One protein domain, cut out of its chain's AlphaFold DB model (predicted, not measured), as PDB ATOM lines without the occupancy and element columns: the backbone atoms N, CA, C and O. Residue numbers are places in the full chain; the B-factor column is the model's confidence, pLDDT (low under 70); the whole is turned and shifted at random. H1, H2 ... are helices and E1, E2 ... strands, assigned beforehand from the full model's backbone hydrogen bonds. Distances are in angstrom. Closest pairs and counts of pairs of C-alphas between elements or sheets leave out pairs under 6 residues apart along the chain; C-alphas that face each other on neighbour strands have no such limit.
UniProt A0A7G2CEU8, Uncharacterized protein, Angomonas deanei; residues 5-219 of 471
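Overview. This is residues 5 to 219 of the 471 residues of an uncharacterized protein of Angomonas deanei (UniProt A0A7G2CEU8). Two twisted sheets stand loosely side by side, with the short helix H5 between them; the long helix H6 covers the face of the larger sheet opposite H5, while H1 and H4 pack on the face of the smaller sheet opposite H5. H2 and H3 lie in a loop beyond one end of the smaller sheet, and a long link, residues 197 to 214, leads from E8 of the larger sheet to E9 at the edge of the smaller. The printed part has 215 residues, with six named helices and nine named strands in the order H1 E1 H2 H3 E2 H4 E3 E4 E5 H5 E6 H6 E7 E8 E9. The sheet E6 E5 E4 E7 E8 is antiparallel, the sheet E3 E1 E2 E9 mixed. The class is mixed, helices and strands, and the whole is compact, with a radius of gyration of the C-alphas of 18.9 A and spans of 52 by 48 by 36 A.

Along the chain. H1, residues 5 to 11, begins at C-alpha 5 (135.558, 76.233, 97.739). Then come E1, 22 to 30, 25.1 A long; H2, 31 to 34; H3, 41 to 46; E2, 53 to 60, 22.9 A; H4, 62 to 71; E3, 78 to 82; E4, 94 to 102, 25.6 A; E5, 107 to 117, 29.3 A; H5, 125 to 129; and E6, 139 to 143. H6, 146 to 167, is 30.9 A long and begins at (139.549, 114.578, 114.343). E7, 171 to 180, bends by 51 degrees at 175; E8, 186 to 196, by 76 degrees at 192. E9, 215 to 218, ends at (119.027, 93.491, 105.803).

Arrangement. E4 and E5 form a hairpin, with N 99 and O 110 at 2.8 A; E7 and E8 form another, with N 175 and O 193 at 2.8 A. E4 also pairs with E7, N 100 and O 176 at 2.8 A, and E6 with E5, N 113 and O 140 at 2.8 A. H6 is on this sheet; its closest C-alphas to E7 are Val 160 and Ile 171, 6.2 A. H5 is on the opposite face, and also on the other sheet, where Phe 59 and Ala 126 are its closest C-alphas to E2, 6.0 A. There E1 is antiparallel to E2, N 24 and O 58 at 2.8 A, and to E3, N 25 and O 79 at 3.0 A; E9 is parallel to E2, N 55 and O 215 at 2.8 A. E2, H4 and E3 form a split strand-helix-strand unit, two strands running the same way with E1 between them, its crossover right-handed. H1 and H4, on the same face, touch at a shallow tilt of 27 degrees, opposite ways, with the C-alphas of Tyr 8 and His 66 closest, 6.7 A. H2 only grazes that sheet and H3 is not on it. In H1, H3, H4, H5 and H6 every O i to N i+4 pair is within hydrogen-bond range; H2 is too short for one.

Size, cuts and confidence. The C-alphas farthest apart are those of Gly 122 and Leu 201, 57.5 A. The printed part has no cut. The links E3 to E4 and E8 to E9 are long. Mean pLDDT of the printed part is 82.1; it is under 70 at residues 27 to 33, 37 to 53, 90 to 91 and 197 to 216.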
ATOM      1  N   GLN A   5     134.722  76.808  96.690       92.31
ATOM      2  CA  GLN A   5     135.558  76.233  97.739       92.31
ATOM      3  C   GLN A   5     136.633  77.217  98.205       92.31
ATOM      4  O   GLN A   5     136.708  77.502  99.399       92.31
ATOM      5  N   THR A   6     137.395  77.813  97.282       91.88
ATOM      6  CA  THR A   6     138.414  78.806  97.649       91.88
ATOM      7  C   THR A   6     137.786  80.034  98.312       91.88
ATOM      8  O   THR A   6     138.315  80.537  99.300       91.88
ATOM      9  N   ILE A   7     136.631  80.510  97.824       91.31
ATOM     10  CA  ILE A   7     135.910  81.626  98.463       91.31
ATOM     11  C   ILE A   7     135.552  81.267  99.907       91.31
ATOM     12  O   ILE A   7     135.811  82.057 100.816       91.31
ATOM     13  N   TYR A   8     134.992  80.076 100.130       93.88
ATOM     14  CA  TYR A   8     134.625  79.619 101.463       93.88
ATOM     15  C   TYR A   8     135.837  79.545 102.396       93.88
ATOM     16  O   TYR A   8     135.781  80.081 103.499       93.88
ATOM     17  N   GLU A   9     136.943  78.947 101.959       93.06
ATOM     18  CA  GLU A   9     138.162  78.794 102.766       93.06
ATOM     19  C   GLU A   9     138.761  80.133 103.204       93.06
ATOM     20  O   GLU A   9     139.216  80.274 104.340       93.06
ATOM     21  N   TRP A  10     138.732  81.138 102.327       91.25
ATOM     22  CA  TRP A  10     139.237  82.470 102.649       91.25
ATOM     23  C   TRP A  10     138.282  83.268 103.527       91.25
ATOM     24  O   TRP A  10     138.721  83.934 104.464       91.25
ATOM     25  N   PHE A  11     136.984  83.217 103.236       92.94
ATOM     26  CA  PHE A  11     136.017  84.077 103.908       92.94
ATOM     27  C   PHE A  11     135.611  83.500 105.261       92.94
ATOM     28  O   PHE A  11     135.440  84.267 106.193       92.94
ATOM     29  N   SER A  12     135.521  82.174 105.413       92.38
ATOM     30  CA  SER A  12     135.073  81.510 106.651       92.38
ATOM     31  C   SER A  12     136.087  81.520 107.800       92.38
ATOM     32  O   SER A  12     135.800  80.969 108.865       92.38
ATOM     33  N   GLN A  13     137.257  82.142 107.615       89.19
ATOM     34  CA  GLN A  13     138.293  82.186 108.643       89.19
ATOM     35  C   GLN A  13     137.745  82.823 109.931       89.19
ATOM     36  O   GLN A  13     137.266  83.960 109.909       89.19
ATOM     37  N   PRO A  14     137.803  82.110 111.071       76.06
ATOM     38  CA  PRO A  14     137.190  82.580 112.300       76.06
ATOM     39  C   PRO A  14     137.925  83.813 112.825       76.06
ATOM     40  O   PRO A  14     139.131  83.786 113.076       76.06
ATOM     41  N   GLN A  15     137.178  84.888 113.055       82.19
ATOM     42  CA  GLN A  15     137.682  86.086 113.714       82.19
ATOM     43  C   GLN A  15     137.332  86.023 115.206       82.19
ATOM     44  O   GLN A  15     136.213  85.683 115.599       82.19
ATOM     45  N   LYS A  16     138.301  86.323 116.076       80.06
ATOM     46  CA  LYS A  16     138.124  86.196 117.530       80.06
ATOM     47  C   LYS A  16     136.978  87.094 118.015       80.06
ATOM     48  O   LYS A  16     137.062  88.311 117.909       80.06
ATOM     49  N   GLY A  17     135.930  86.487 118.579       78.44
ATOM     50  CA  GLY A  17     134.771  87.215 119.113       78.44
ATOM     51  C   GLY A  17     133.811  87.768 118.054       78.44
ATOM     52  O   GLY A  17     132.931  88.551 118.399       78.44
ATOM     53  N   CYS A  18     133.953  87.376 116.782       84.00
ATOM     54  CA  CYS A  18     133.050  87.784 115.713       84.00
ATOM     55  C   CYS A  18     132.543  86.552 114.945       84.00
ATOM     56  O   CYS A  18     133.319  85.910 114.241       84.00
ATOM     57  N   PRO A  19     131.249  86.198 115.065       88.31
ATOM     58  CA  PRO A  19     130.673  85.086 114.311       88.31
ATOM     59  C   PRO A  19     130.398  85.441 112.842       88.31
ATOM     60  O   PRO A  19     130.046  84.552 112.067       88.31
ATOM     61  N   LEU A  20     130.510  86.720 112.464       91.25
ATOM     62  CA  LEU A  20     130.349  87.173 111.088       91.25
ATOM     63  C   LEU A  20     131.634  86.970 110.304       91.25
ATOM     64  O   LEU A  20     132.717  87.336 110.754       91.25
ATOM     65  N   VAL A  21     131.476  86.429 109.106       93.81
ATOM     66  CA  VAL A  21     132.591  86.109 108.211       93.81
ATOM     67  C   VAL A  21     132.482  86.844 106.880       93.81
ATOM     68  O   VAL A  21     133.487  87.200 106.272       93.81
ATOM     69  N   ALA A  22     131.257  87.131 106.441       94.12
ATOM     70  CA  ALA A  22     131.002  87.789 105.173       94.12
ATOM     71  C   ALA A  22     129.716  88.615 105.217       94.12
ATOM     72  O   ALA A  22     128.836  88.401 106.055       94.12
ATOM     73  N   GLN A  23     129.628  89.544 104.277       92.50
ATOM     74  CA  GLN A  23     128.431  90.296 103.950       92.50
ATOM     75  C   GLN A  23     128.257  90.325 102.430       92.50
ATOM     76  O   GLN A  23     129.243  90.342 101.692       92.50
ATOM     77  N   PHE A  24     127.020  90.297 101.959       91.19
ATOM     78  CA  PHE A  24     126.699  90.240 100.542       91.19
ATOM     79  C   PHE A  24     125.706  91.329 100.187       91.19
ATOM     80  O   PHE A  24     124.622  91.392 100.760       91.19
ATOM     81  N   TYR A  25     126.122  92.185  99.263       86.75
ATOM     82  CA  TYR A  25     125.322  93.270  98.718       86.75
ATOM     83  C   TYR A  25     124.732  92.793  97.401       86.75
ATOM     84  O   TYR A  25     125.499  92.465  96.496       86.75
ATOM     85  N   TYR A  26     123.412  92.722  97.276       79.38
ATOM     86  CA  TYR A  26     122.790  92.215  96.054       79.38
ATOM     87  C   TYR A  26     121.434  92.842  95.769       79.38
ATOM     88  O   TYR A  26     120.820  93.426  96.659       79.38
ATOM     89  N   ALA A  27     121.005  92.669  94.515       62.12
ATOM     90  CA  ALA A  27     119.734  93.125  93.963       62.12
ATOM     91  C   ALA A  27     119.450  94.605  94.261       62.12
ATOM     92  O   ALA A  27     118.895  94.975  95.289       62.12
ATOM     93  N   THR A  28     119.843  95.449  93.312       61.16
ATOM     94  CA  THR A  28     119.438  96.850  93.252       61.16
ATOM     95  C   THR A  28     118.096  96.907  92.530       61.16
ATOM     96  O   THR A  28     118.056  97.009  91.307       61.16
ATOM     97  N   VAL A  29     117.004  96.739  93.275       65.94
ATOM     98  CA  VAL A  29     115.648  96.724  92.707       65.94
ATOM     99  C   VAL A  29     115.098  98.151  92.718       65.94
ATOM    100  O   VAL A  29     115.322  98.873  93.702       65.94
ATOM    101  N   PRO A  30     114.405  98.602  91.658       65.19
ATOM    102  CA  PRO A  30     113.624  99.826  91.726       65.19
ATOM    103  C   PRO A  30     112.652  99.739  92.903       65.19
ATOM    104  O   PRO A  30     111.929  98.756  93.051       65.19
ATOM    105  N   VAL A  31     112.618 100.771  93.744       67.94
ATOM    106  CA  VAL A  31     111.707 100.799  94.901       67.94
ATOM    107  C   VAL A  31     110.251 100.600  94.459       67.94
ATOM    108  O   VAL A  31     109.471  99.995  95.182       67.94
ATOM    109  N   GLU A  32     109.899 101.067  93.262       67.50
ATOM    110  CA  GLU A  32     108.557 100.948  92.687       67.50
ATOM    111  C   GLU A  32     108.131  99.509  92.388       67.50
ATOM    112  O   GLU A  32     106.964  99.189  92.587       67.50
ATOM    113  N   GLU A  33     109.064  98.651  91.964       69.94
ATOM    114  CA  GLU A  33     108.796  97.242  91.652       69.94
ATOM    115  C   GLU A  33     108.617  96.438  92.943       69.94
ATOM    116  O   GLU A  33     107.612  95.763  93.138       69.94
ATOM    117  N   GLU A  34     109.548  96.581  93.890       71.00
ATOM    118  CA  GLU A  34     109.478  95.857  95.165       71.00
ATOM    119  C   GLU A  34     108.286  96.310  96.021       71.00
ATOM    120  O   GLU A  34     107.728  95.541  96.807       71.00
ATOM    121  N   TRP A  35     107.913  97.589  95.931       71.62
ATOM    122  CA  TRP A  35     106.821  98.153  96.721       71.62
ATOM    123  C   TRP A  35     105.522  98.248  95.931       71.62
ATOM    124  O   TRP A  35     104.590  98.884  96.424       71.62
ATOM    125  N   GLU A  36     105.412  97.623  94.756       70.06
ATOM    126  CA  GLU A  36     104.235  97.744  93.892       70.06
ATOM    127  C   GLU A  36     102.949  97.447  94.674       70.06
ATOM    128  O   GLU A  36     102.068  98.303  94.765       70.06
ATOM    129  N   ASP A  37     102.897  96.315  95.377       61.62
ATOM    130  CA  ASP A  37     101.758  95.881  96.199       61.62
ATOM    131  C   ASP A  37     101.413  96.827  97.366       61.62
ATOM    132  O   ASP A  37     100.338  96.739  97.964       61.62
ATOM    133  N   ILE A  38     102.323  97.736  97.714       63.06
ATOM    134  CA  ILE A  38     102.256  98.600  98.898       63.06
ATOM    135  C   ILE A  38     101.972 100.055  98.512       63.06
ATOM    136  O   ILE A  38     101.329 100.783  99.277       63.06
ATOM    137  N   LEU A  39     102.464 100.483  97.348       64.56
ATOM    138  CA  LEU A  39     102.330 101.845  96.855       64.56
ATOM    139  C   LEU A  39     100.878 102.152  96.516       64.56
ATOM    140  O   LEU A  39     100.188 101.390  95.831       64.56
ATOM    141  N   ALA A  40     100.418 103.321  96.954       64.06
ATOM    142  CA  ALA A  40      99.116 103.821  96.563       64.06
ATOM    143  C   ALA A  40      99.020 103.995  95.036       64.06
ATOM    144  O   ALA A  40      99.996 104.420  94.419       64.06
ATOM    145  N   PRO A  41      97.830 103.830  94.422       64.88
ATOM    146  CA  PRO A  41      97.653 104.079  92.990       64.88
ATOM    147  C   PRO A  41      98.122 105.472  92.544       64.88
ATOM    148  O   PRO A  41      98.624 105.621  91.437       64.88
ATOM    149  N   TYR A  42      98.003 106.497  93.399       58.50
ATOM    150  CA  TYR A  42      98.515 107.831  93.080       58.50
ATOM    151  C   TYR A  42     100.034 107.952  93.244       58.50
ATOM    152  O   TYR A  42     100.615 108.730  92.510       58.50
ATOM    153  N   GLU A  43     100.680 107.217  94.158       59.06
ATOM    154  CA  GLU A  43     102.147 107.233  94.310       59.06
ATOM    155  C   GLU A  43     102.818 106.562  93.116       59.06
ATOM    156  O   GLU A  43     103.835 107.053  92.632       59.06
ATOM    157  N   ARG A  44     102.189 105.497  92.602       64.31
ATOM    158  CA  ARG A  44     102.561 104.882  91.324       64.31
ATOM    159  C   ARG A  44     102.399 105.872  90.163       64.31
ATOM    160  O   ARG A  44     103.237 105.925  89.276       64.31
ATOM    161  N   ARG A  45     101.349 106.706  90.185       63.09
ATOM    162  CA  ARG A  45     101.129 107.757  89.168       63.09
ATOM    163  C   ARG A  45     102.058 108.962  89.327       63.09
ATOM    164  O   ARG A  45     102.425 109.561  88.327       63.09
ATOM    165  N   SER A  46     102.412 109.333  90.557       61.94
ATOM    166  CA  SER A  46     103.219 110.515  90.862       61.94
ATOM    167  C   SER A  46     104.717 110.253  90.798       61.94
ATOM    168  O   SER A  46     105.478 111.196  91.006       61.94
ATOM    169  N   ARG A  47     105.138 109.000  90.555       66.06
ATOM    170  CA  ARG A  47     106.543 108.625  90.331       66.06
ATOM    171  C   ARG A  47     107.477 109.108  91.440       66.06
ATOM    172  O   ARG A  47     108.631 109.457  91.232       66.06
ATOM    173  N   THR A  48     106.965 109.139  92.671       60.06
ATOM    174  CA  THR A  48     107.689 109.687  93.833       60.06
ATOM    175  C   THR A  48     108.985 108.923  94.118       60.06
ATOM    176  O   THR A  48     109.913 109.469  94.721       60.06
ATOM    177  N   TYR A  49     109.037 107.655  93.712       60.66
ATOM    178  CA  TYR A  49     110.155 106.747  93.934       60.66
ATOM    179  C   TYR A  49     110.887 106.403  92.626       60.66
ATOM    180  O   TYR A  49     111.743 105.518  92.630       60.66
ATOM    181  N   GLU A  50     110.605 107.127  91.538       63.72
ATOM    182  CA  GLU A  50     111.224 106.907  90.234       63.72
ATOM    183  C   GLU A  50     112.732 107.161  90.339       63.72
ATOM    184  O   GLU A  50     113.193 108.154  90.909       63.72
ATOM    185  N   GLY A  51     113.520 106.196  89.864       60.72
ATOM    186  CA  GLY A  51     114.981 106.217  89.968       60.72
ATOM    187  C   GLY A  51     115.552 105.901  91.360       60.72
ATOM    188  O   GLY A  51     116.774 105.830  91.500       60.72
ATOM    189  N   GLN A  52     114.721 105.671  92.389       67.12
ATOM    190  CA  GLN A  52     115.207 105.176  93.681       67.12
ATOM    191  C   GLN A  52     115.454 103.676  93.620       67.12
ATOM    192  O   GLN A  52     114.646 102.904  93.102       67.12
ATOM    193  N   THR A  53     116.560 103.259  94.224       68.56
ATOM    194  CA  THR A  53     116.950 101.859  94.262       68.56
ATOM    195  C   THR A  53     117.120 101.362  95.691       68.56
ATOM    196  O   THR A  53     117.644 102.054  96.570       68.56
ATOM    197  N   LEU A  54     116.651 100.142  95.922       71.81
ATOM    198  CA  LEU A  54     116.803  99.407  97.167       71.81
ATOM    199  C   LEU A  54     117.911  98.378  96.974       71.81
ATOM    200  O   LEU A  54     117.882  97.632  96.005       71.81
ATOM    201  N   THR A  55     118.899  98.353  97.864       77.75
ATOM    202  CA  THR A  55     119.985  97.365  97.853       77.75
ATOM    203  C   THR A  55     119.877  96.478  99.073       77.75
ATOM    204  O   THR A  55     119.835  96.963 100.204       77.75
ATOM    205  N   TYR A  56     119.894  95.171  98.871       82.06
ATOM    206  CA  TYR A  56     119.821  94.251  99.988       82.06
ATOM    207  C   TYR A  56     121.191  93.879 100.514       82.06
ATOM    208  O   TYR A  56     122.170  93.769  99.772       82.06
ATOM    209  N   ILE A  57     121.238  93.678 101.826       88.31
ATOM    210  CA  ILE A  57     122.429  93.253 102.540       88.31
ATOM    211  C   ILE A  57     122.119  91.963 103.280       88.31
ATOM    212  O   ILE A  57     121.170  91.852 104.055       88.31
ATOM    213  N   GLU A  58     122.971  90.975 103.082       90.25
ATOM    214  CA  GLU A  58     122.942  89.745 103.847       90.25
ATOM    215  C   GLU A  58     124.220  89.564 104.635       90.25
ATOM    216  O   GLU A  58     125.322  89.667 104.106       90.25
ATOM    217  N   PHE A  59     124.064  89.256 105.917       93.06
ATOM    218  CA  PHE A  59     125.170  88.907 106.791       93.06
ATOM    219  C   PHE A  59     125.281  87.397 106.933       93.06
ATOM    220  O   PHE A  59     124.276  86.710 107.144       93.06
ATOM    221  N   PHE A  60     126.512  86.895 106.888       93.62
ATOM    222  CA  PHE A  60     126.794  85.471 106.951       93.62
ATOM    223  C   PHE A  60     127.692  85.112 108.131       93.62
ATOM    224  O   PHE A  60     128.727  85.738 108.371       93.62
ATOM    225  N   SER A  61     127.309  84.041 108.827       93.62
ATOM    226  CA  SER A  61     128.235  83.195 109.580       93.62
ATOM    227  C   SER A  61     128.897  82.179 108.647       93.62
ATOM    228  O   SER A  61     128.461  82.016 107.508       93.62
ATOM    229  N   ALA A  62     129.923  81.466 109.121       94.00
ATOM    230  CA  ALA A  62     130.565  80.408 108.337       94.00
ATOM    231  C   ALA A  62     129.543  79.385 107.805       94.00
ATOM    232  O   ALA A  62     129.556  79.054 106.622       94.00
ATOM    233  N   ASP A  63     128.590  78.955 108.630       93.06
ATOM    234  CA  ASP A  63     127.566  77.997 108.207       93.06
ATOM    235  C   ASP A  63     126.614  78.584 107.158       93.06
ATOM    236  O   ASP A  63     126.270  77.916 106.183       93.06
ATOM    237  N   LEU A  64     126.188  79.839 107.335       92.75
ATOM    238  CA  LEU A  64     125.295  80.501 106.381       92.75
ATOM    239  C   LEU A  64     125.998  80.761 105.048       92.75
ATOM    240  O   LEU A  64     125.400  80.536 104.000       92.75
ATOM    241  N   LEU A  65     127.279  81.143 105.080       94.50
ATOM    242  CA  LEU A  65     128.089  81.316 103.880       94.50
ATOM    243  C   LEU A  65     128.241  79.993 103.123       94.50
ATOM    244  O   LEU A  65     128.104  79.966 101.903       94.50
ATOM    245  N   HIS A  66     128.473  78.885 103.832       94.75
ATOM    246  CA  HIS A  66     128.530  77.562 103.214       94.75
ATOM    247  C   HIS A  66     127.210  77.233 102.501       94.75
ATOM    248  O   HIS A  66     127.202  76.835 101.335       94.75
ATOM    249  N   LYS A  67     126.071  77.428 103.177       93.19
ATOM    250  CA  LYS A  67     124.751  77.208 102.565       93.19
ATOM    251  C   LYS A  67     124.557  78.095 101.334       93.19
ATOM    252  O   LYS A  67     124.196  77.584 100.278       93.19
ATOM    253  N   PHE A  68     124.880  79.380 101.436       92.00
ATOM    254  CA  PHE A  68     124.782  80.324 100.328       92.00
ATOM    255  C   PHE A  68     125.630  79.895  99.121       92.00
ATOM    256  O   PHE A  68     125.149  79.875  97.986       92.00
ATOM    257  N   LEU A  69     126.886  79.497  99.341       92.12
ATOM    258  CA  LEU A  69     127.806  79.130  98.265       92.12
ATOM    259  C   LEU A  69     127.435  77.804  97.590       92.12
ATOM    260  O   LEU A  69     127.438  77.745  96.358       92.12
ATOM    261  N   PHE A  70     127.077  76.775  98.360       92.94
ATOM    262  CA  PHE A  70     126.938  75.408  97.843       92.94
ATOM    263  C   PHE A  70     125.495  74.927  97.659       92.94
ATOM    264  O   PHE A  70     125.266  74.018  96.867       92.94
ATOM    265  N   GLN A  71     124.526  75.495  98.381       89.75
ATOM    266  CA  GLN A  71     123.136  75.015  98.383       89.75
ATOM    267  C   GLN A  71     122.188  75.930  97.608       89.75
ATOM    268  O   GLN A  71     121.146  75.466  97.154       89.75
ATOM    269  N   THR A  72     122.543  77.204  97.411       84.31
ATOM    270  CA  THR A  72     121.731  78.135  96.620       84.31
ATOM    271  C   THR A  72     121.971  77.913  95.120       84.31
ATOM    272  O   THR A  72     123.079  78.199  94.640       84.31
ATOM    273  N   PRO A  73     120.960  77.434  94.360       76.31
ATOM    274  CA  PRO A  73     121.125  77.013  92.966       76.31
ATOM    275  C   PRO A  73     121.358  78.189  92.011       76.31
ATOM    276  O   PRO A  73     122.139  78.071  91.071       76.31
ATOM    277  N   ARG A  74     120.721  79.338  92.269       81.56
ATOM    278  CA  ARG A  74     120.929  80.588  91.533       81.56
ATOM    279  C   ARG A  74     121.146  81.713  92.530       81.56
ATOM    280  O   ARG A  74     120.283  81.972  93.361       81.56
ATOM    281  N   LYS A  75     122.315  82.341  92.455       84.00
ATOM    282  CA  LYS A  75     122.675  83.487  93.292       84.00
ATOM    283  C   LYS A  75     122.276  84.766  92.551       84.00
ATOM    284  O   LYS A  75     122.414  84.785  91.326       84.00
ATOM    285  N   PRO A  76     121.758  85.784  93.249       80.44
ATOM    286  CA  PRO A  76     121.501  87.076  92.633       80.44
ATOM    287  C   PRO A  76     122.830  87.759  92.284       80.44
ATOM    288  O   PRO A  76     123.869  87.448  92.874       80.44
ATOM    289  N   ASP A  77     122.791  88.683  91.329       79.44
ATOM    290  CA  ASP A  77     123.958  89.490  90.992       79.44
ATOM    291  C   ASP A  77     124.265  90.448  92.149       79.44
ATOM    292  O   ASP A  77     123.378  91.112  92.697       79.44
ATOM    293  N   GLY A  78     125.529  90.475  92.563       85.44
ATOM    294  CA  GLY A  78     125.940  91.204  93.752       85.44
ATOM    295  C   GLY A  78     127.426  91.082  94.069       85.44
ATOM    296  O   GLY A  78     128.186  90.395  93.384       85.44
ATOM    297  N   ALA A  79     127.832  91.746  95.147       88.44
ATOM    298  CA  ALA A  79     129.198  91.779  95.644       88.44
ATOM    299  C   ALA A  79     129.293  91.081  97.005       88.44
ATOM    300  O   ALA A  79     128.722  91.529  98.001       88.44
ATOM    301  N   LEU A  80     130.044  89.977  97.051       91.81
ATOM    302  CA  LEU A  80     130.388  89.290  98.294       91.81
ATOM    303  C   LEU A  80     131.664  89.901  98.869       91.81
ATOM    304  O   LEU A  80     132.713  89.890  98.228       91.81
ATOM    305  N   GLN A  81     131.578  90.393 100.098       92.44
ATOM    306  CA  GLN A  81     132.673  91.042 100.800       92.44
ATOM    307  C   GLN A  81     132.962  90.317 102.114       92.44
ATOM    308  O   GLN A  81     132.052  89.949 102.857       92.44
ATOM    309  N   ALA A  82     134.243  90.110 102.419       93.06
ATOM    310  CA  ALA A  82     134.645  89.568 103.710       93.06
ATOM    311  C   ALA A  82     134.255  90.555 104.816       93.06
ATOM    312  O   ALA A  82     134.431  91.768 104.678       93.06
ATOM    313  N   PHE A  83     133.712  90.049 105.920       93.31
ATOM    314  CA  PHE A  83     133.293  90.914 107.009       93.31
ATOM    315  C   PHE A  83     134.527  91.469 107.724       93.31
ATOM    316  O   PHE A  83     135.349  90.732 108.274       93.31
ATOM    317  N   VAL A  84     134.645  92.794 107.729       93.31
ATOM    318  CA  VAL A  84     135.697  93.482 108.476       93.31
ATOM    319  C   VAL A  84     135.276  93.559 109.936       93.31
ATOM    320  O   VAL A  84     134.274  94.201 110.279       93.31
ATOM    321  N   SER A  85     136.059  92.909 110.793       92.06
ATOM    322  CA  SER A  85     135.915  93.012 112.237       92.06
ATOM    323  C   SER A  85     136.156  94.454 112.689       92.06
ATOM    324  O   SER A  85     137.240  94.986 112.444       92.06
ATOM    325  N   PRO A  86     135.185  95.095 113.352       92.81
ATOM    326  CA  PRO A  86     135.362  96.438 113.881       92.81
ATOM    327  C   PRO A  86     136.379  96.432 115.025       92.81
ATOM    328  O   PRO A  86     136.397  95.511 115.844       92.81
ATOM    329  N   LYS A  87     137.168  97.502 115.117       91.31
ATOM    330  CA  LYS A  87     138.110  97.736 116.211       91.31
ATOM    331  C   LYS A  87     137.422  97.602 117.570       91.31
ATOM    332  O   LYS A  87     136.464  98.325 117.857       91.31
ATOM    333  N   GLY A  88     137.948  96.739 118.431       83.56
ATOM    334  CA  GLY A  88     137.499  96.638 119.820       83.56
ATOM    335  C   GLY A  88     137.911  95.339 120.495       83.56
ATOM    336  O   GLY A  88     138.207  94.347 119.834       83.56
ATOM    337  N   ASP A  89     137.893  95.315 121.824       74.12
ATOM    338  CA  ASP A  89     138.473  94.200 122.567       74.12
ATOM    339  C   ASP A  89     137.508  93.017 122.719       74.12
ATOM    340  O   ASP A  89     136.424  93.125 123.305       74.12
ATOM    341  N   GLY A  90     137.951  91.860 122.218       69.88
ATOM    342  CA  GLY A  90     137.414  90.533 122.523       69.88
ATOM    343  C   GLY A  90     135.889  90.424 122.475       69.88
ATOM    344  O   GLY A  90     135.259  90.707 121.460       69.88
ATOM    345  N   SER A  91     135.305  89.967 123.583       67.12
ATOM    346  CA  SER A  91     133.880  89.660 123.702       67.12
ATOM    347  C   SER A  91     132.996  90.919 123.705       67.12
ATOM    348  O   SER A  91     131.845  90.869 123.309       67.12
ATOM    349  N   SER A  92     133.501  92.094 124.090       79.25
ATOM    350  CA  SER A  92     132.702  93.337 124.118       79.25
ATOM    351  C   SER A  92     132.510  94.020 122.758       79.25
ATOM    352  O   SER A  92     131.936  95.108 122.693       79.25
ATOM    353  N   ARG A  93     132.990  93.413 121.670       90.19
ATOM    354  CA  ARG A  93     132.991  94.016 120.336       90.19
ATOM    355  C   ARG A  93     131.568  94.264 119.828       90.19
ATOM    356  O   ARG A  93     130.732  93.366 119.833       90.19
ATOM    357  N   ARG A  94     131.305  95.479 119.350       93.75
ATOM    358  CA  ARG A  94     130.038  95.897 118.724       93.75
ATOM    359  C   ARG A  94     130.294  96.267 117.274       93.75
ATOM    360  O   ARG A  94     131.377  96.770 116.965       93.75
ATOM    361  N   ASN A  95     129.322  96.036 116.390       94.94
ATOM    362  CA  ASN A  95     129.474  96.511 115.020       94.94
ATOM    363  C   ASN A  95     129.446  98.035 114.972       94.94
ATOM    364  O   ASN A  95     128.658  98.663 115.674       94.94
ATOM    365  N   PHE A  96     130.281  98.626 114.126       95.31
ATOM    366  CA  PHE A  96     130.134 100.025 113.756       95.31
ATOM    367  C   PHE A  96     130.517 100.236 112.299       95.31
ATOM    368  O   PHE A  96     131.265  99.446 111.719       95.31
ATOM    369  N   GLN A  97     130.020 101.325 111.732       95.38
ATOM    370  CA  GLN A  97     130.421 101.833 110.426       95.38
ATOM    371  C   GLN A  97     130.685 103.335 110.527       95.38
ATOM    372  O   GLN A  97     130.111 104.027 111.372       95.38
ATOM    373  N   LEU A  98     131.584 103.820 109.679       96.25
ATOM    374  CA  LEU A  98     131.907 105.230 109.515       96.25
ATOM    375  C   LEU A  98     131.303 105.692 108.193       96.25
ATOM    376  O   LEU A  98     131.672 105.164 107.149       96.25
ATOM    377  N   GLN A  99     130.388 106.650 108.235       94.81
ATOM    378  CA  GLN A  99     129.861 107.292 107.040       94.81
ATOM    379  C   GLN A  99     130.659 108.562 106.768       94.81
ATOM    380  O   GLN A  99     130.771 109.421 107.644       94.81
ATOM    381  N   VAL A 100     131.190 108.682 105.557       95.00
ATOM    382  CA  VAL A 100     131.961 109.837 105.104       95.00
ATOM    383  C   VAL A 100     131.204 110.522 103.982       95.00
ATOM    384  O   VAL A 100     131.049 109.962 102.900       95.00
ATOM    385  N   LEU A 101     130.766 111.748 104.247       90.75
ATOM    386  CA  LEU A 101     130.229 112.654 103.245       90.75
ATOM    387  C   LEU A 101     131.348 113.607 102.849       90.75
ATOM    388  O   LEU A 101     131.793 114.417 103.663       90.75
ATOM    389  N   TRP A 102     131.820 113.491 101.616       93.69
ATOM    390  CA  TRP A 102     132.934 114.278 101.107       93.69
ATOM    391  C   TRP A 102     132.495 115.136  99.920       93.69
ATOM    392  O   TRP A 102     131.727 114.703  99.059       93.69
ATOM    393  N   SER A 103     133.003 116.359  99.879       86.81
ATOM    394  CA  SER A 103     133.043 117.243  98.721       86.81
ATOM    395  C   SER A 103     134.420 117.918  98.678       86.81
ATOM    396  O   SER A 103     135.131 117.906  99.688       86.81
ATOM    397  N   PRO A 104     134.793 118.581  97.569       86.38
ATOM    398  CA  PRO A 104     136.048 119.330  97.495       86.38
ATOM    399  C   PRO A 104     136.218 120.385  98.599       86.38
ATOM    400  O   PRO A 104     137.337 120.780  98.907       86.38
ATOM    401  N   LEU A 105     135.110 120.852  99.183       81.00
ATOM    402  CA  LEU A 105     135.092 121.938 100.163       81.00
ATOM    403  C   LEU A 105     134.977 121.445 101.606       81.00
ATOM    404  O   LEU A 105     135.397 122.138 102.528       81.00
ATOM    405  N   MET A 106     134.375 120.276 101.829       87.31
ATOM    406  CA  MET A 106     134.148 119.775 103.179       87.31
ATOM    407  C   MET A 106     134.182 118.255 103.246       87.31
ATOM    408  O   MET A 106     133.801 117.542 102.323       87.31
ATOM    409  N   THR A 107     134.560 117.748 104.412       92.06
ATOM    410  CA  THR A 107     134.342 116.347 104.760       92.06
ATOM    411  C   THR A 107     133.648 116.272 106.105       92.06
ATOM    412  O   THR A 107     134.108 116.866 107.086       92.06
ATOM    413  N   THR A 108     132.570 115.504 106.160       90.88
ATOM    414  CA  THR A 108     131.820 115.209 107.377       90.88
ATOM    415  C   THR A 108     131.855 113.713 107.613       90.88
ATOM    416  O   THR A 108     131.665 112.927 106.686       90.88
ATOM    417  N   VAL A 109     132.122 113.317 108.857       94.31
ATOM    418  CA  VAL A 109     132.249 111.909 109.228       94.31
ATOM    419  C   VAL A 109     131.375 111.625 110.436       94.31
ATOM    420  O   VAL A 109     131.537 112.251 111.484       94.31
ATOM    421  N   TYR A 110     130.496 110.642 110.290       93.44
ATOM    422  CA  TYR A 110     129.656 110.120 111.359       93.44
ATOM    423  C   TYR A 110     130.029 108.671 111.654       93.44
ATOM    424  O   TYR A 110     130.426 107.924 110.760       93.44
ATOM    425  N   LYS A 111     129.909 108.262 112.916       94.81
ATOM    426  CA  LYS A 111     130.071 106.867 113.328       94.81
ATOM    427  C   LYS A 111     128.765 106.352 113.887       94.81
ATOM    428  O   LYS A 111     128.278 106.884 114.881       94.81
ATOM    429  N   ARG A 112     128.270 105.246 113.341       94.31
ATOM    430  CA  ARG A 112     127.106 104.542 113.878       94.31
ATOM    431  C   ARG A 112     127.517 103.210 114.481       94.31
ATOM    432  O   ARG A 112     128.121 102.391 113.792       94.31
ATOM    433  N   THR A 113     127.209 103.012 115.761       95.31
ATOM    434  CA  THR A 113     127.596 101.832 116.553       95.31
ATOM    435  C   THR A 113     126.355 101.074 117.000       95.31
ATOM    436  O   THR A 113     125.448 101.663 117.575       95.31
ATOM    437  N   ASN A 114     126.306  99.766 116.760       95.75
ATOM    438  CA  ASN A 114     125.214  98.907 117.207       95.75
ATOM    439  C   ASN A 114     125.193  98.786 118.742       95.75
ATOM    440  O   ASN A 114     126.247  98.737 119.378       95.75
ATOM    441  N   HIS A 115     124.009  98.713 119.348       93.69
ATOM    442  CA  HIS A 115     123.866  98.548 120.797       93.69
ATOM    443  C   HIS A 115     124.229  97.135 121.275       93.69
ATOM    444  O   HIS A 115     124.778  96.962 122.370       93.69
ATOM    445  N   SER A 116     123.935  96.125 120.460       93.50
ATOM    446  CA  SER A 116     124.196  94.721 120.752       93.50
ATOM    447  C   SER A 116     125.645  94.349 120.442       93.50
ATOM    448  O   SER A 116     126.278  94.840 119.505       93.50
ATOM    449  N   ARG A 117     126.192  93.443 121.252       92.69
ATOM    450  CA  ARG A 117     127.533  92.894 121.032       92.69
ATOM    451  C   ARG A 117     127.492  91.845 119.930       92.69
ATOM    452  O   ARG A 117     126.517  91.111 119.812       92.69
ATOM    453  N   LEU A 118     128.573  91.724 119.167       91.56
ATOM    454  CA  LEU A 118     128.701  90.748 118.083       91.56
ATOM    455  C   LEU A 118     128.721  89.297 118.577       91.56
ATOM    456  O   LEU A 118     128.424  88.400 117.797       91.56
ATOM    457  N   ASP A 119     129.034  89.057 119.848       90.38
ATOM    458  CA  ASP A 119     129.042  87.733 120.477       90.38
ATOM    459  C   ASP A 119     127.720  87.376 121.180       90.38
ATOM    460  O   ASP A 119     127.557  86.254 121.651       90.38
ATOM    461  N   ASP A 120     126.746  88.290 121.224       90.31
ATOM    462  CA  ASP A 120     125.473  88.060 121.912       90.31
ATOM    463  C   ASP A 120     124.538  87.137 121.114       90.31
ATOM    464  O   ASP A 120     123.736  87.576 120.294       90.31
ATOM    465  N   HIS A 121     124.634  85.830 121.341       87.81
ATOM    466  CA  HIS A 121     123.807  84.839 120.649       87.81
ATOM    467  C   HIS A 121     122.302  84.937 120.961       87.81
ATOM    468  O   HIS A 121     121.517  84.291 120.267       87.81
ATOM    469  N   GLY A 122     121.890  85.729 121.961       87.94
ATOM    470  CA  GLY A 122     120.477  85.984 122.249       87.94
ATOM    471  C   GLY A 122     119.803  86.884 121.211       87.94
ATOM    472  O   GLY A 122     118.581  86.849 121.069       87.94
ATOM    473  N   VAL A 123     120.589  87.657 120.455       88.56
ATOM    474  CA  VAL A 123     120.099  88.559 119.410       88.56
ATOM    475  C   VAL A 123     120.418  87.975 118.024       88.56
ATOM    476  O   VAL A 123     121.538  87.502 117.789       88.56
ATOM    477  N   PRO A 124     119.483  88.015 117.053       89.50
ATOM    478  CA  PRO A 124     119.744  87.562 115.688       89.50
ATOM    479  C   PRO A 124     120.991  88.208 115.071       89.50
ATOM    480  O   PRO A 124     121.295  89.376 115.317       89.50
ATOM    481  N   LEU A 125     121.722  87.445 114.249       88.94
ATOM    482  CA  LEU A 125     122.991  87.883 113.646       88.94
ATOM    483  C   LEU A 125     122.836  89.203 112.876       88.94
ATOM    484  O   LEU A 125     123.610  90.134 113.087       88.94
ATOM    485  N   ALA A 126     121.800  89.287 112.041       88.19
ATOM    486  CA  ALA A 126     121.461  90.466 111.254       88.19
ATOM    487  C   ALA A 126     121.259  91.720 112.119       88.19
ATOM    488  O   ALA A 126     121.805  92.777 111.817       88.19
ATOM    489  N   MET A 127     120.549  91.599 113.246       88.75
ATOM    490  CA  MET A 127     120.288  92.735 114.134       88.75
ATOM    491  C   MET A 127     121.565  93.239 114.813       88.75
ATOM    492  O   MET A 127     121.744  94.447 114.928       88.75
ATOM    493  N   ARG A 128     122.478  92.344 115.207       91.62
ATOM    494  CA  ARG A 128     123.774  92.712 115.816       91.62
ATOM    495  C   ARG A 128     124.762  93.319 114.825       91.62
ATOM    496  O   ARG A 128     125.632  94.100 115.205       91.62
ATOM    497  N   ALA A 129     124.662  92.908 113.567       91.38
ATOM    498  CA  ALA A 129     125.497  93.399 112.483       91.38
ATOM    499  C   ALA A 129     124.964  94.699 111.871       91.38
ATOM    500  O   ALA A 129     125.717  95.408 111.216       91.38
ATOM    501  N   SER A 130     123.706  95.045 112.119       89.94
ATOM    502  CA  SER A 130     123.098  96.240 111.547       89.94
ATOM    503  C   SER A 130     123.726  97.548 112.041       89.94
ATOM    504  O   SER A 130     124.103  97.687 113.207       89.94
ATOM    505  N   SER A 131     123.837  98.533 111.153       90.00
ATOM    506  CA  SER A 131     124.269  99.894 111.482       90.00
ATOM    507  C   SER A 131     123.489 100.935 110.669       90.00
ATOM    508  O   SER A 131     122.329 101.194 110.972       90.00
ATOM    509  N   TYR A 132     124.084 101.537 109.635       86.06
ATOM    510  CA  TYR A 132     123.361 102.390 108.679       86.06
ATOM    511  C   TYR A 132     122.381 101.600 107.804       86.06
ATOM    512  O   TYR A 132     121.409 102.157 107.310       86.06
ATOM    513  N   ASP A 133     122.639 100.306 107.674       82.94
ATOM    514  CA  ASP A 133     121.913  99.315 106.887       82.94
ATOM    515  C   ASP A 133     120.665  98.738 107.566       82.94
ATOM    516  O   ASP A 133     119.890  98.019 106.940       82.94
ATOM    517  N   GLY A 134     120.446  99.039 108.848       78.44
ATOM    518  CA  GLY A 134     119.285  98.546 109.579       78.44
ATOM    519  C   GLY A 134     118.516  99.630 110.321       78.44
ATOM    520  O   GLY A 134     118.781 100.827 110.188       78.44
ATOM    521  N   PRO A 135     117.511  99.223 111.111       74.94
ATOM    522  CA  PRO A 135     116.698 100.159 111.861       74.94
ATOM    523  C   PRO A 135     117.522 101.017 112.827       74.94
ATOM    524  O   PRO A 135     118.252 100.501 113.668       74.94
ATOM    525  N   ALA A 136     117.308 102.335 112.785       75.75
ATOM    526  CA  ALA A 136     118.064 103.299 113.587       75.75
ATOM    527  C   ALA A 136     117.986 103.075 115.111       75.75
ATOM    528  O   ALA A 136     118.820 103.594 115.831       75.75
ATOM    529  N   TYR A 137     117.013 102.312 115.625       81.12
ATOM    530  CA  TYR A 137     116.916 102.006 117.061       81.12
ATOM    531  C   TYR A 137     117.876 100.905 117.529       81.12
ATOM    532  O   TYR A 137     117.996 100.675 118.728       81.12
ATOM    533  N   LEU A 138     118.518 100.186 116.604       85.94
ATOM    534  CA  LEU A 138     119.507  99.157 116.931       85.94
ATOM    535  C   LEU A 138     120.907  99.744 117.130       85.94
ATOM    536  O   LEU A 138     121.822  99.027 117.534       85.94
ATOM    537  N   SER A 139     121.089 101.035 116.861       92.06
ATOM    538  CA  SER A 139     122.396 101.675 116.850       92.06
ATOM    539  C   SER A 139     122.335 103.140 117.254       92.06
ATOM    540  O   SER A 139     121.364 103.828 116.966       92.06
ATOM    541  N   GLU A 140     123.429 103.650 117.799       91.50
ATOM    542  CA  GLU A 140     123.612 105.066 118.105       91.50
ATOM    543  C   GLU A 140     124.586 105.723 117.135       91.50
ATOM    544  O   GLU A 140     125.590 105.126 116.734       91.50
ATOM    545  N   GLU A 141     124.299 106.969 116.770       91.69
ATOM    546  CA  GLU A 141     125.200 107.804 115.987       91.69
ATOM    547  C   GLU A 141     126.026 108.710 116.901       91.69
ATOM    548  O   GLU A 141     125.526 109.289 117.862       91.69
ATOM    549  N   THR A 142     127.315 108.813 116.600       89.69
ATOM    550  CA  THR A 142     128.312 109.535 117.388       89.69
ATOM    551  C   THR A 142     129.267 110.278 116.463       89.69
ATOM    552  O   THR A 142     129.520 109.859 115.329       89.69
ATOM    553  N   LEU A 143     129.818 111.387 116.957       86.88
ATOM    554  CA  LEU A 143     130.881 112.107 116.265       86.88
ATOM    555  C   LEU A 143     132.200 111.338 116.349       86.88
ATOM    556  O   LEU A 143     132.451 110.568 117.279       86.88
ATOM    557  N   VAL A 144     133.050 111.565 115.355       92.88
ATOM    558  CA  VAL A 144     134.336 110.886 115.218       92.88
ATOM    559  C   VAL A 144     135.467 111.823 115.623       92.88
ATOM    560  O   VAL A 144     135.403 113.021 115.371       92.88
ATOM    561  N   ALA A 145     136.514 111.270 116.240       93.06
ATOM    562  CA  ALA A 145     137.728 112.013 116.556       93.06
ATOM    563  C   ALA A 145     138.379 112.618 115.297       93.06
ATOM    564  O   ALA A 145     138.414 111.986 114.235       93.06
ATOM    565  N   ASP A 146     138.972 113.805 115.451       93.75
ATOM    566  CA  ASP A 146     139.549 114.578 114.343       93.75
ATOM    567  C   ASP A 146     140.657 113.841 113.586       93.75
ATOM    568  O   ASP A 146     140.806 114.017 112.380       93.75
ATOM    569  N   GLU A 147     141.434 112.997 114.267       95.31
ATOM    570  CA  GLU A 147     142.474 112.185 113.626       95.31
ATOM    571  C   GLU A 147     141.873 111.203 112.611       95.31
ATOM    572  O   GLU A 147     142.292 111.166 111.458       95.31
ATOM    573  N   THR A 148     140.833 110.463 113.003       95.19
ATOM    574  CA  THR A 148     140.128 109.542 112.104       95.19
ATOM    575  C   THR A 148     139.475 110.303 110.952       95.19
ATOM    576  O   THR A 148     139.511 109.840 109.815       95.19
ATOM    577  N   LYS A 149     138.907 111.486 111.227       95.88
ATOM    578  CA  LYS A 149     138.349 112.362 110.194       95.88
ATOM    579  C   LYS A 149     139.417 112.760 109.173       95.88
ATOM    580  O   LYS A 149     139.188 112.593 107.984       95.88
ATOM    581  N   ARG A 150     140.592 113.221 109.624       97.00
ATOM    582  CA  ARG A 150     141.718 113.589 108.746       97.00
ATOM    583  C   ARG A 150     142.180 112.420 107.878       97.00
ATOM    584  O   ARG A 150     142.381 112.602 106.680       97.00
ATOM    585  N   GLN A 151     142.300 111.228 108.458       96.94
ATOM    586  CA  GLN A 151     142.674 110.017 107.721       96.94
ATOM    587  C   GLN A 151     141.644 109.663 106.637       96.94
ATOM    588  O   GLN A 151     142.020 109.415 105.495       96.94
ATOM    589  N   LEU A 152     140.348 109.709 106.961       97.19
ATOM    590  CA  LEU A 152     139.276 109.451 105.993       97.19
ATOM    591  C   LEU A 152     139.210 110.521 104.899       97.19
ATOM    592  O   LEU A 152     139.031 110.176 103.737       97.19
ATOM    593  N   THR A 153     139.406 111.798 105.239       96.88
ATOM    594  CA  THR A 153     139.504 112.880 104.248       96.88
ATOM    595  C   THR A 153     140.650 112.634 103.271       96.88
ATOM    596  O   THR A 153     140.446 112.781 102.071       96.88
ATOM    597  N   SER A 154     141.824 112.219 103.761       97.25
ATOM    598  CA  SER A 154     142.956 111.866 102.893       97.25
ATOM    599  C   SER A 154     142.588 110.727 101.944       97.25
ATOM    600  O   SER A 154     142.758 110.875 100.745       97.25
ATOM    601  N   LEU A 155     141.990 109.645 102.455       97.06
ATOM    602  CA  LEU A 155     141.568 108.514 101.622       97.06
ATOM    603  C   LEU A 155     140.531 108.916 100.567       97.06
ATOM    604  O   LEU A 155     140.582 108.435  99.438       97.06
ATOM    605  N   CYS A 156     139.584 109.793 100.910       96.75
ATOM    606  CA  CYS A 156     138.640 110.331  99.934       96.75
ATOM    607  C   CYS A 156     139.348 111.147  98.850       96.75
ATOM    608  O   CYS A 156     139.025 110.977  97.679       96.75
ATOM    609  N   ASN A 157     140.317 111.987  99.219       96.31
ATOM    610  CA  ASN A 157     141.100 112.753  98.252       96.31
ATOM    611  C   ASN A 157     141.912 111.831  97.336       96.31
ATOM    612  O   ASN A 157     141.880 112.035  96.129       96.31
ATOM    613  N   ASP A 158     142.540 110.783  97.879       96.81
ATOM    614  CA  ASP A 158     143.293 109.796  97.096       96.81
ATOM    615  C   ASP A 158     142.383 109.084  96.076       96.81
ATOM    616  O   ASP A 158     142.760 108.889  94.921       96.81
ATOM    617  N   ILE A 159     141.151 108.727  96.473       95.25
ATOM    618  CA  ILE A 159     140.142 108.147  95.567       95.25
ATOM    619  C   ILE A 159     139.767 109.140  94.463       95.25
ATOM    620  O   ILE A 159     139.655 108.754  93.301       95.25
ATOM    621  N   VAL A 160     139.554 110.409  94.815       93.94
ATOM    622  CA  VAL A 160     139.145 111.457  93.870       93.94
ATOM    623  C   VAL A 160     140.257 111.783  92.879       93.94
ATOM    624  O   VAL A 160     139.984 111.917  91.689       93.94
ATOM    625  N   GLU A 161     141.496 111.888  93.355       95.81
ATOM    626  CA  GLU A 161     142.681 112.103  92.529       95.81
ATOM    627  C   GLU A 161     142.886 110.925  91.579       95.81
ATOM    628  O   GLU A 161     142.978 111.128  90.371       95.81
ATOM    629  N   HIS A 162     142.829 109.693  92.093       94.81
ATOM    630  CA  HIS A 162     142.925 108.499  91.261       94.81
ATOM    631  C   HIS A 162     141.833 108.454  90.187       94.81
ATOM    632  O   HIS A 162     142.131 108.207  89.022       94.81
ATOM    633  N   PHE A 163     140.582 108.737  90.560       90.94
ATOM    634  CA  PHE A 163     139.465 108.774  89.618       90.94
ATOM    635  C   PHE A 163     139.660 109.849  88.546       90.94
ATOM    636  O   PHE A 163     139.393 109.610  87.370       90.94
ATOM    637  N   TYR A 164     140.157 111.028  88.923       89.50
ATOM    638  CA  TYR A 164     140.498 112.062  87.954       89.50
ATOM    639  C   TYR A 164     141.640 111.613  87.038       89.50
ATOM    640  O   TYR A 164     141.595 111.845  85.832       89.50
ATOM    641  N   ASP A 165     142.647 110.929  87.566       92.94
ATOM    642  CA  ASP A 165     143.763 110.438  86.772       92.94
ATOM    643  C   ASP A 165     143.344 109.377  85.755       92.94
ATOM    644  O   ASP A 165     143.836 109.420  84.621       92.94
ATOM    645  N   THR A 166     142.423 108.485  86.118       91.38
ATOM    646  CA  THR A 166     141.941 107.406  85.249       91.38
ATOM    647  C   THR A 166     140.847 107.859  84.286       91.38
ATOM    648  O   THR A 166     140.948 107.597  83.091       91.38
ATOM    649  N   GLU A 167     139.832 108.567  84.783       85.12
ATOM    650  CA  GLU A 167     138.614 108.904  84.030       85.12
ATOM    651  C   GLU A 167     138.618 110.333  83.474       85.12
ATOM    652  O   GLU A 167     137.741 110.691  82.691       85.12
ATOM    653  N   LYS A 168     139.571 111.183  83.891       83.81
ATOM    654  CA  LYS A 168     139.644 112.621  83.543       83.81
ATOM    655  C   LYS A 168     138.394 113.420  83.910       83.81
ATOM    656  O   LYS A 168     138.184 114.528  83.424       83.81
ATOM    657  N   LYS A 169     137.614 112.893  84.850       82.12
ATOM    658  CA  LYS A 169     136.371 113.471  85.353       82.12
ATOM    659  C   LYS A 169     136.516 113.839  86.823       82.12
ATOM    660  O   LYS A 169     137.172 113.139  87.588       82.12
ATOM    661  N   ARG A 170     135.923 114.963  87.231       84.88
ATOM    662  CA  ARG A 170     136.021 115.455  88.613       84.88
ATOM    663  C   ARG A 170     134.836 114.980  89.431       84.88
ATOM    664  O   ARG A 170     133.698 115.228  89.059       84.88
ATOM    665  N   ILE A 171     135.095 114.364  90.574       86.56
ATOM    666  CA  ILE A 171     134.043 114.035  91.533       86.56
ATOM    667  C   ILE A 171     133.691 115.287  92.344       86.56
ATOM    668  O   ILE A 171     134.561 115.932  92.923       86.56
ATOM    669  N   THR A 172     132.406 115.628  92.391       83.75
ATOM    670  CA  THR A 172     131.875 116.777  93.136       83.75
ATOM    671  C   THR A 172     131.363 116.385  94.516       83.75
ATOM    672  O   THR A 172     131.440 117.193  95.441       83.75
ATOM    673  N   ARG A 173     130.839 115.161  94.684       83.25
ATOM    674  CA  ARG A 173     130.374 114.638  95.981       83.25
ATOM    675  C   ARG A 173     130.573 113.127  96.086       83.25
ATOM    676  O   ARG A 173     130.373 112.406  95.111       83.25
ATOM    677  N   LEU A 174     130.894 112.662  97.289       86.38
ATOM    678  CA  LEU A 174     131.018 111.252  97.651       86.38
ATOM    679  C   LEU A 174     130.274 110.957  98.947       86.38
ATOM    680  O   LEU A 174     130.317 111.743  99.895       86.38
ATOM    681  N   ASN A 175     129.655 109.785  99.003       88.12
ATOM    682  CA  ASN A 175     129.163 109.183 100.232       88.12
ATOM    683  C   ASN A 175     129.692 107.749 100.329       88.12
ATOM    684  O   ASN A 175     129.321 106.872  99.543       88.12
ATOM    685  N   LEU A 176     130.625 107.542 101.253       92.56
ATOM    686  CA  LEU A 176     131.390 106.310 101.405       92.56
ATOM    687  C   LEU A 176     131.225 105.746 102.811       92.56
ATOM    688  O   LEU A 176     131.185 106.490 103.793       92.56
ATOM    689  N   PHE A 177     131.197 104.422 102.909       93.56
ATOM    690  CA  PHE A 177     131.106 103.712 104.178       93.56
ATOM    691  C   PHE A 177     132.399 102.969 104.451       93.56
ATOM    692  O   PHE A 177     132.870 102.191 103.624       93.56
ATOM    693  N   PHE A 178     132.956 103.180 105.637       96.44
ATOM    694  CA  PHE A 178     134.210 102.583 106.066       96.44
ATOM    695  C   PHE A 178     134.057 101.797 107.365       96.44
ATOM    696  O   PHE A 178     133.157 102.029 108.176       96.44
ATOM    697  N   LYS A 179     135.013 100.903 107.599       95.62
ATOM    698  CA  LYS A 179     135.285 100.295 108.902       95.62
ATOM    699  C   LYS A 179     136.742 100.466 109.276       95.62
ATOM    700  O   LYS A 179     137.606 100.574 108.415       95.62
ATOM    701  N   THR A 180     137.006 100.440 110.574       95.25
ATOM    702  CA  THR A 180     138.367 100.389 111.106       95.25
ATOM    703  C   THR A 180     138.566  99.050 111.792       95.25
ATOM    704  O   THR A 180     137.740  98.685 112.632       95.25
ATOM    705  N   ASP A 181     139.631  98.337 111.439       93.56
ATOM    706  CA  ASP A 181     139.993  97.065 112.071       93.56
ATOM    707  C   ASP A 181     140.847  97.253 113.341       93.56
ATOM    708  O   ASP A 181     141.185  98.371 113.742       93.56
ATOM    709  N   ASP A 182     141.217  96.144 113.985       91.44
ATOM    710  CA  ASP A 182     142.059  96.150 115.192       91.44
ATOM    711  C   ASP A 182     143.475  96.702 114.953       91.44
ATOM    712  O   ASP A 182     144.114  97.195 115.883       91.44
ATOM    713  N   ASN A 183     143.955  96.681 113.707       92.81
ATOM    714  CA  ASN A 183     145.254  97.222 113.309       92.81
ATOM    715  C   ASN A 183     145.177  98.711 112.930       92.81
ATOM    716  O   ASN A 183     146.137  99.247 112.376       92.81
ATOM    717  N   ASN A 184     144.052  99.379 113.208       92.00
ATOM    718  CA  ASN A 184     143.745 100.743 112.771       92.00
ATOM    719  C   ASN A 184     143.782 100.936 111.248       92.00
ATOM    720  O   ASN A 184     143.979 102.053 110.775       92.00
ATOM    721  N   ARG A 185     143.582  99.875 110.463       94.69
ATOM    722  CA  ARG A 185     143.450  99.993 109.012       94.69
ATOM    723  C   ARG A 185     142.014 100.342 108.671       94.69
ATOM    724  O   ARG A 185     141.073  99.770 109.227       94.69
ATOM    725  N   MET A 186     141.859 101.290 107.758       95.31
ATOM    726  CA  MET A 186     140.563 101.688 107.228       95.31
ATOM    727  C   MET A 186     140.230 100.848 106.005       95.31
ATOM    728  O   MET A 186     141.041 100.704 105.096       95.31
ATOM    729  N   TRP A 187     139.024 100.306 105.997       95.44
ATOM    730  CA  TRP A 187     138.508  99.459 104.937       95.44
ATOM    731  C   TRP A 187     137.300 100.142 104.321       95.44
ATOM    732  O   TRP A 187     136.323 100.397 105.030       95.44
ATOM    733  N   LEU A 188     137.365 100.438 103.021       93.88
ATOM    734  CA  LEU A 188     136.196 100.867 102.263       93.88
ATOM    735  C   LEU A 188     135.239  99.678 102.146       93.88
ATOM    736  O   LEU A 188     135.622  98.606 101.676       93.88
ATOM    737  N   LEU A 189     134.006  99.864 102.603       91.00
ATOM    738  CA  LEU A 189     132.970  98.848 102.524       91.00
ATOM    739  C   LEU A 189     132.233  98.951 101.198       91.00
ATOM    740  O   LEU A 189     132.307  98.046 100.376       91.00
ATOM    741  N   TRP A 190     131.555 100.075 101.003       87.25
ATOM    742  CA  TRP A 190     130.743 100.357  99.835       87.25
ATOM    743  C   TRP A 190     130.582 101.870  99.674       87.25
ATOM    744  O   TRP A 190     130.865 102.653 100.589       87.25
ATOM    745  N   CYS A 191     130.139 102.277  98.492       85.44
ATOM    746  CA  CYS A 191     129.794 103.652  98.185       85.44
ATOM    747  C   CYS A 191     128.290 103.734  97.966       85.44
ATOM    748  O   CYS A 191     127.769 102.985  97.141       85.44
ATOM    749  N   SER A 192     127.604 104.619  98.692       76.94
ATOM    750  CA  SER A 192     126.195 104.869  98.397       76.94
ATOM    751  C   SER A 192     126.029 105.847  97.261       76.94
ATOM    752  O   SER A 192     125.096 105.677  96.509       76.94
ATOM    753  N   SER A 193     126.878 106.867  97.115       76.50
ATOM    754  CA  SER A 193     126.683 107.892  96.087       76.50
ATOM    755  C   SER A 193     128.005 108.485  95.623       76.50
ATOM    756  O   SER A 193     128.847 108.869  96.438       76.50
ATOM    757  N   ILE A 194     128.147 108.606  94.303       81.25
ATOM    758  CA  ILE A 194     129.207 109.361  93.637       81.25
ATOM    759  C   ILE A 194     128.528 110.349  92.708       81.25
ATOM    760  O   ILE A 194     127.695 109.968  91.887       81.25
ATOM    761  N   ARG A 195     128.892 111.623  92.827       80.25
ATOM    762  CA  ARG A 195     128.509 112.652  91.867       80.25
ATOM    763  C   ARG A 195     129.741 113.124  91.145       80.25
ATOM    764  O   ARG A 195     130.729 113.499  91.773       80.25
ATOM    765  N   VAL A 196     129.662 113.101  89.830       80.50
ATOM    766  CA  VAL A 196     130.723 113.542  88.940       80.50
ATOM    767  C   VAL A 196     130.255 114.849  88.319       80.50
ATOM    768  O   VAL A 196     129.105 114.956  87.905       80.50
ATOM    769  N   GLY A 197     131.108 115.869  88.338       68.25
ATOM    770  CA  GLY A 197     130.828 117.144  87.690       68.25
ATOM    771  C   GLY A 197     130.680 116.962  86.183       68.25
ATOM    772  O   GLY A 197     131.262 116.035  85.613       68.25
ATOM    773  N   ALA A 198     129.911 117.852  85.557       61.59
ATOM    774  CA  ALA A 198     129.750 117.866  84.111       61.59
ATOM    775  C   ALA A 198     131.125 117.904  83.426       61.59
ATOM    776  O   ALA A 198     132.027 118.647  83.825       61.59
ATOM    777  N   ASP A 199     131.296 117.055  82.418       51.62
ATOM    778  CA  ASP A 199     132.527 116.994  81.647       51.62
ATOM    779  C   ASP A 199     132.663 118.292  80.839       51.62
ATOM    780  O   ASP A 199     131.794 118.609  80.026       51.62
ATOM    781  N   SER A 200     133.750 119.046  81.036       44.88
ATOM    782  CA  SER A 200     134.006 120.286  80.281       44.88
ATOM    783  C   SER A 200     134.086 120.066  78.764       44.88
ATOM    784  O   SER A 200     133.994 121.024  78.002       44.88
ATOM    785  N   LEU A 201     134.270 118.813  78.322       41.81
ATOM    786  CA  LEU A 201     134.396 118.448  76.914       41.81
ATOM    787  C   LEU A 201     133.133 117.801  76.325       41.81
ATOM    788  O   LEU A 201     132.988 117.841  75.108       41.81
ATOM    789  N   HIS A 202     132.240 117.223  77.139       40.81
ATOM    790  CA  HIS A 202     130.980 116.590  76.707       40.81
ATOM    791  C   HIS A 202     129.924 116.643  77.836       40.81
ATOM    792  O   HIS A 202     129.689 115.636  78.514       40.81
ATOM    793  N   PRO A 203     129.252 117.790  78.037       42.44
ATOM    794  CA  PRO A 203     128.250 117.957  79.095       42.44
ATOM    795  C   PRO A 203     127.025 117.029  78.961       42.44
ATOM    796  O   PRO A 203     126.325 116.817  79.940       42.44
ATOM    797  N   SER A 204     126.796 116.418  77.790       39.50
ATOM    798  CA  SER A 204     125.608 115.611  77.469       39.50
ATOM    799  C   SER A 204     125.707 114.106  77.773       39.50
ATOM    800  O   SER A 204     124.780 113.364  77.474       39.50
ATOM    801  N   THR A 205     126.826 113.606  78.318       38.41
ATOM    802  CA  THR A 205     127.034 112.144  78.513       38.41
ATOM    803  C   THR A 205     127.230 111.711  79.964       38.41
ATOM    804  O   THR A 205     127.615 110.574  80.240       38.41
ATOM    805  N   LEU A 206     126.931 112.594  80.914       39.56
ATOM    806  CA  LEU A 206     126.821 112.251  82.329       39.56
ATOM    807  C   LEU A 206     125.421 112.619  82.825       39.56
ATOM    808  O   LEU A 206     125.251 113.548  83.608       39.56
ATOM    809  N   GLU A 207     124.417 111.843  82.411       34.94
ATOM    810  CA  GLU A 207     123.207 111.691  83.222       34.94
ATOM    811  C   GLU A 207     123.605 111.003  84.531       34.94
ATOM    812  O   GLU A 207     123.584 109.780  84.664       34.94
ATOM    813  N   VAL A 208     124.039 111.784  85.516       38.16
ATOM    814  CA  VAL A 208     124.168 111.296  86.887       38.16
ATOM    815  C   VAL A 208     123.531 112.297  87.846       38.16
ATOM    816  O   VAL A 208     124.213 112.870  88.699       38.16
ATOM    817  N   PRO A 209     122.192 112.424  87.858       36.25
ATOM    818  CA  PRO A 209     121.501 112.632  89.106       36.25
ATOM    819  C   PRO A 209     121.298 111.260  89.754       36.25
ATOM    820  O   PRO A 209     120.175 110.912  90.104       36.25
ATOM    821  N   VAL A 210     122.356 110.459  89.969       38.47
ATOM    822  CA  VAL A 210     122.199 109.321  90.878       38.47
ATOM    823  C   VAL A 210     122.206 109.873  92.302       38.47
ATOM    824  O   VAL A 210     123.190 109.836  93.047       38.47
ATOM    825  N   ARG A 211     121.053 110.428  92.696       40.97
ATOM    826  CA  ARG A 211     120.591 110.394  94.081       40.97
ATOM    827  C   ARG A 211     120.346 108.924  94.420       40.97
ATOM    828  O   ARG A 211     119.216 108.485  94.577       40.97
ATOM    829  N   LEU A 212     121.430 108.166  94.552       41.34
ATOM    830  CA  LEU A 212     121.426 106.940  95.323       41.34
ATOM    831  C   LEU A 212     121.303 107.360  96.794       41.34
ATOM    832  O   LEU A 212     122.252 107.276  97.574       41.34
ATOM    833  N   ASP A 213     120.102 107.765  97.202       48.03
ATOM    834  CA  ASP A 213     119.613 107.273  98.485       48.03
ATOM    835  C   ASP A 213     119.429 105.763  98.289       48.03
ATOM    836  O   ASP A 213     118.318 105.268  98.131       48.03
ATOM    837  N   MET A 214     120.552 105.035  98.204       52.94
ATOM    838  CA  MET A 214     120.566 103.584  98.222       52.94
ATOM    839  C   MET A 214     120.046 103.209  99.593       52.94
ATOM    840  O   MET A 214     120.775 103.197 100.591       52.94
ATOM    841  N   ARG A 215     118.741 102.961  99.648       65.06
ATOM    842  CA  ARG A 215     118.133 102.368 100.820       65.06
ATOM    843  C   ARG A 215     118.733 100.983 100.924       65.06
ATOM    844  O   ARG A 215     118.792 100.249  99.942       65.06
ATOM    845  N   THR A 216     119.246 100.669 102.100       64.56
ATOM    846  CA  THR A 216     119.797  99.352 102.377       64.56
ATOM    847  C   THR A 216     118.881  98.635 103.343       64.56
ATOM    848  O   THR A 216     118.396  99.230 104.306       64.56
ATOM    849  N   GLU A 217     118.587  97.372 103.045       72.56
ATOM    850  CA  GLU A 217     117.755  96.537 103.903       72.56
ATOM    851  C   GLU A 217     118.402  95.179 104.138       72.56
ATOM    852  O   GLU A 217     118.878  94.517 103.216       72.56
ATOM    853  N   ILE A 218     118.419  94.758 105.402       74.00
ATOM    854  CA  ILE A 218     119.027  93.491 105.803       74.00
ATOM    855  C   ILE A 218     118.005  92.374 105.638       74.00
ATOM    856  O   ILE A 218     117.008  92.397 106.348       74.00
ATOM    857  N   ILE A 219     118.223  91.390 104.766       71.19
ATOM    858  CA  ILE A 219     117.229  90.322 104.508       71.19
ATOM    859  C   ILE A 219     117.295  89.186 105.546       71.19
ATOM    860  O   ILE A 219     116.277  88.596 105.901       71.19
TER     861      ILE A 219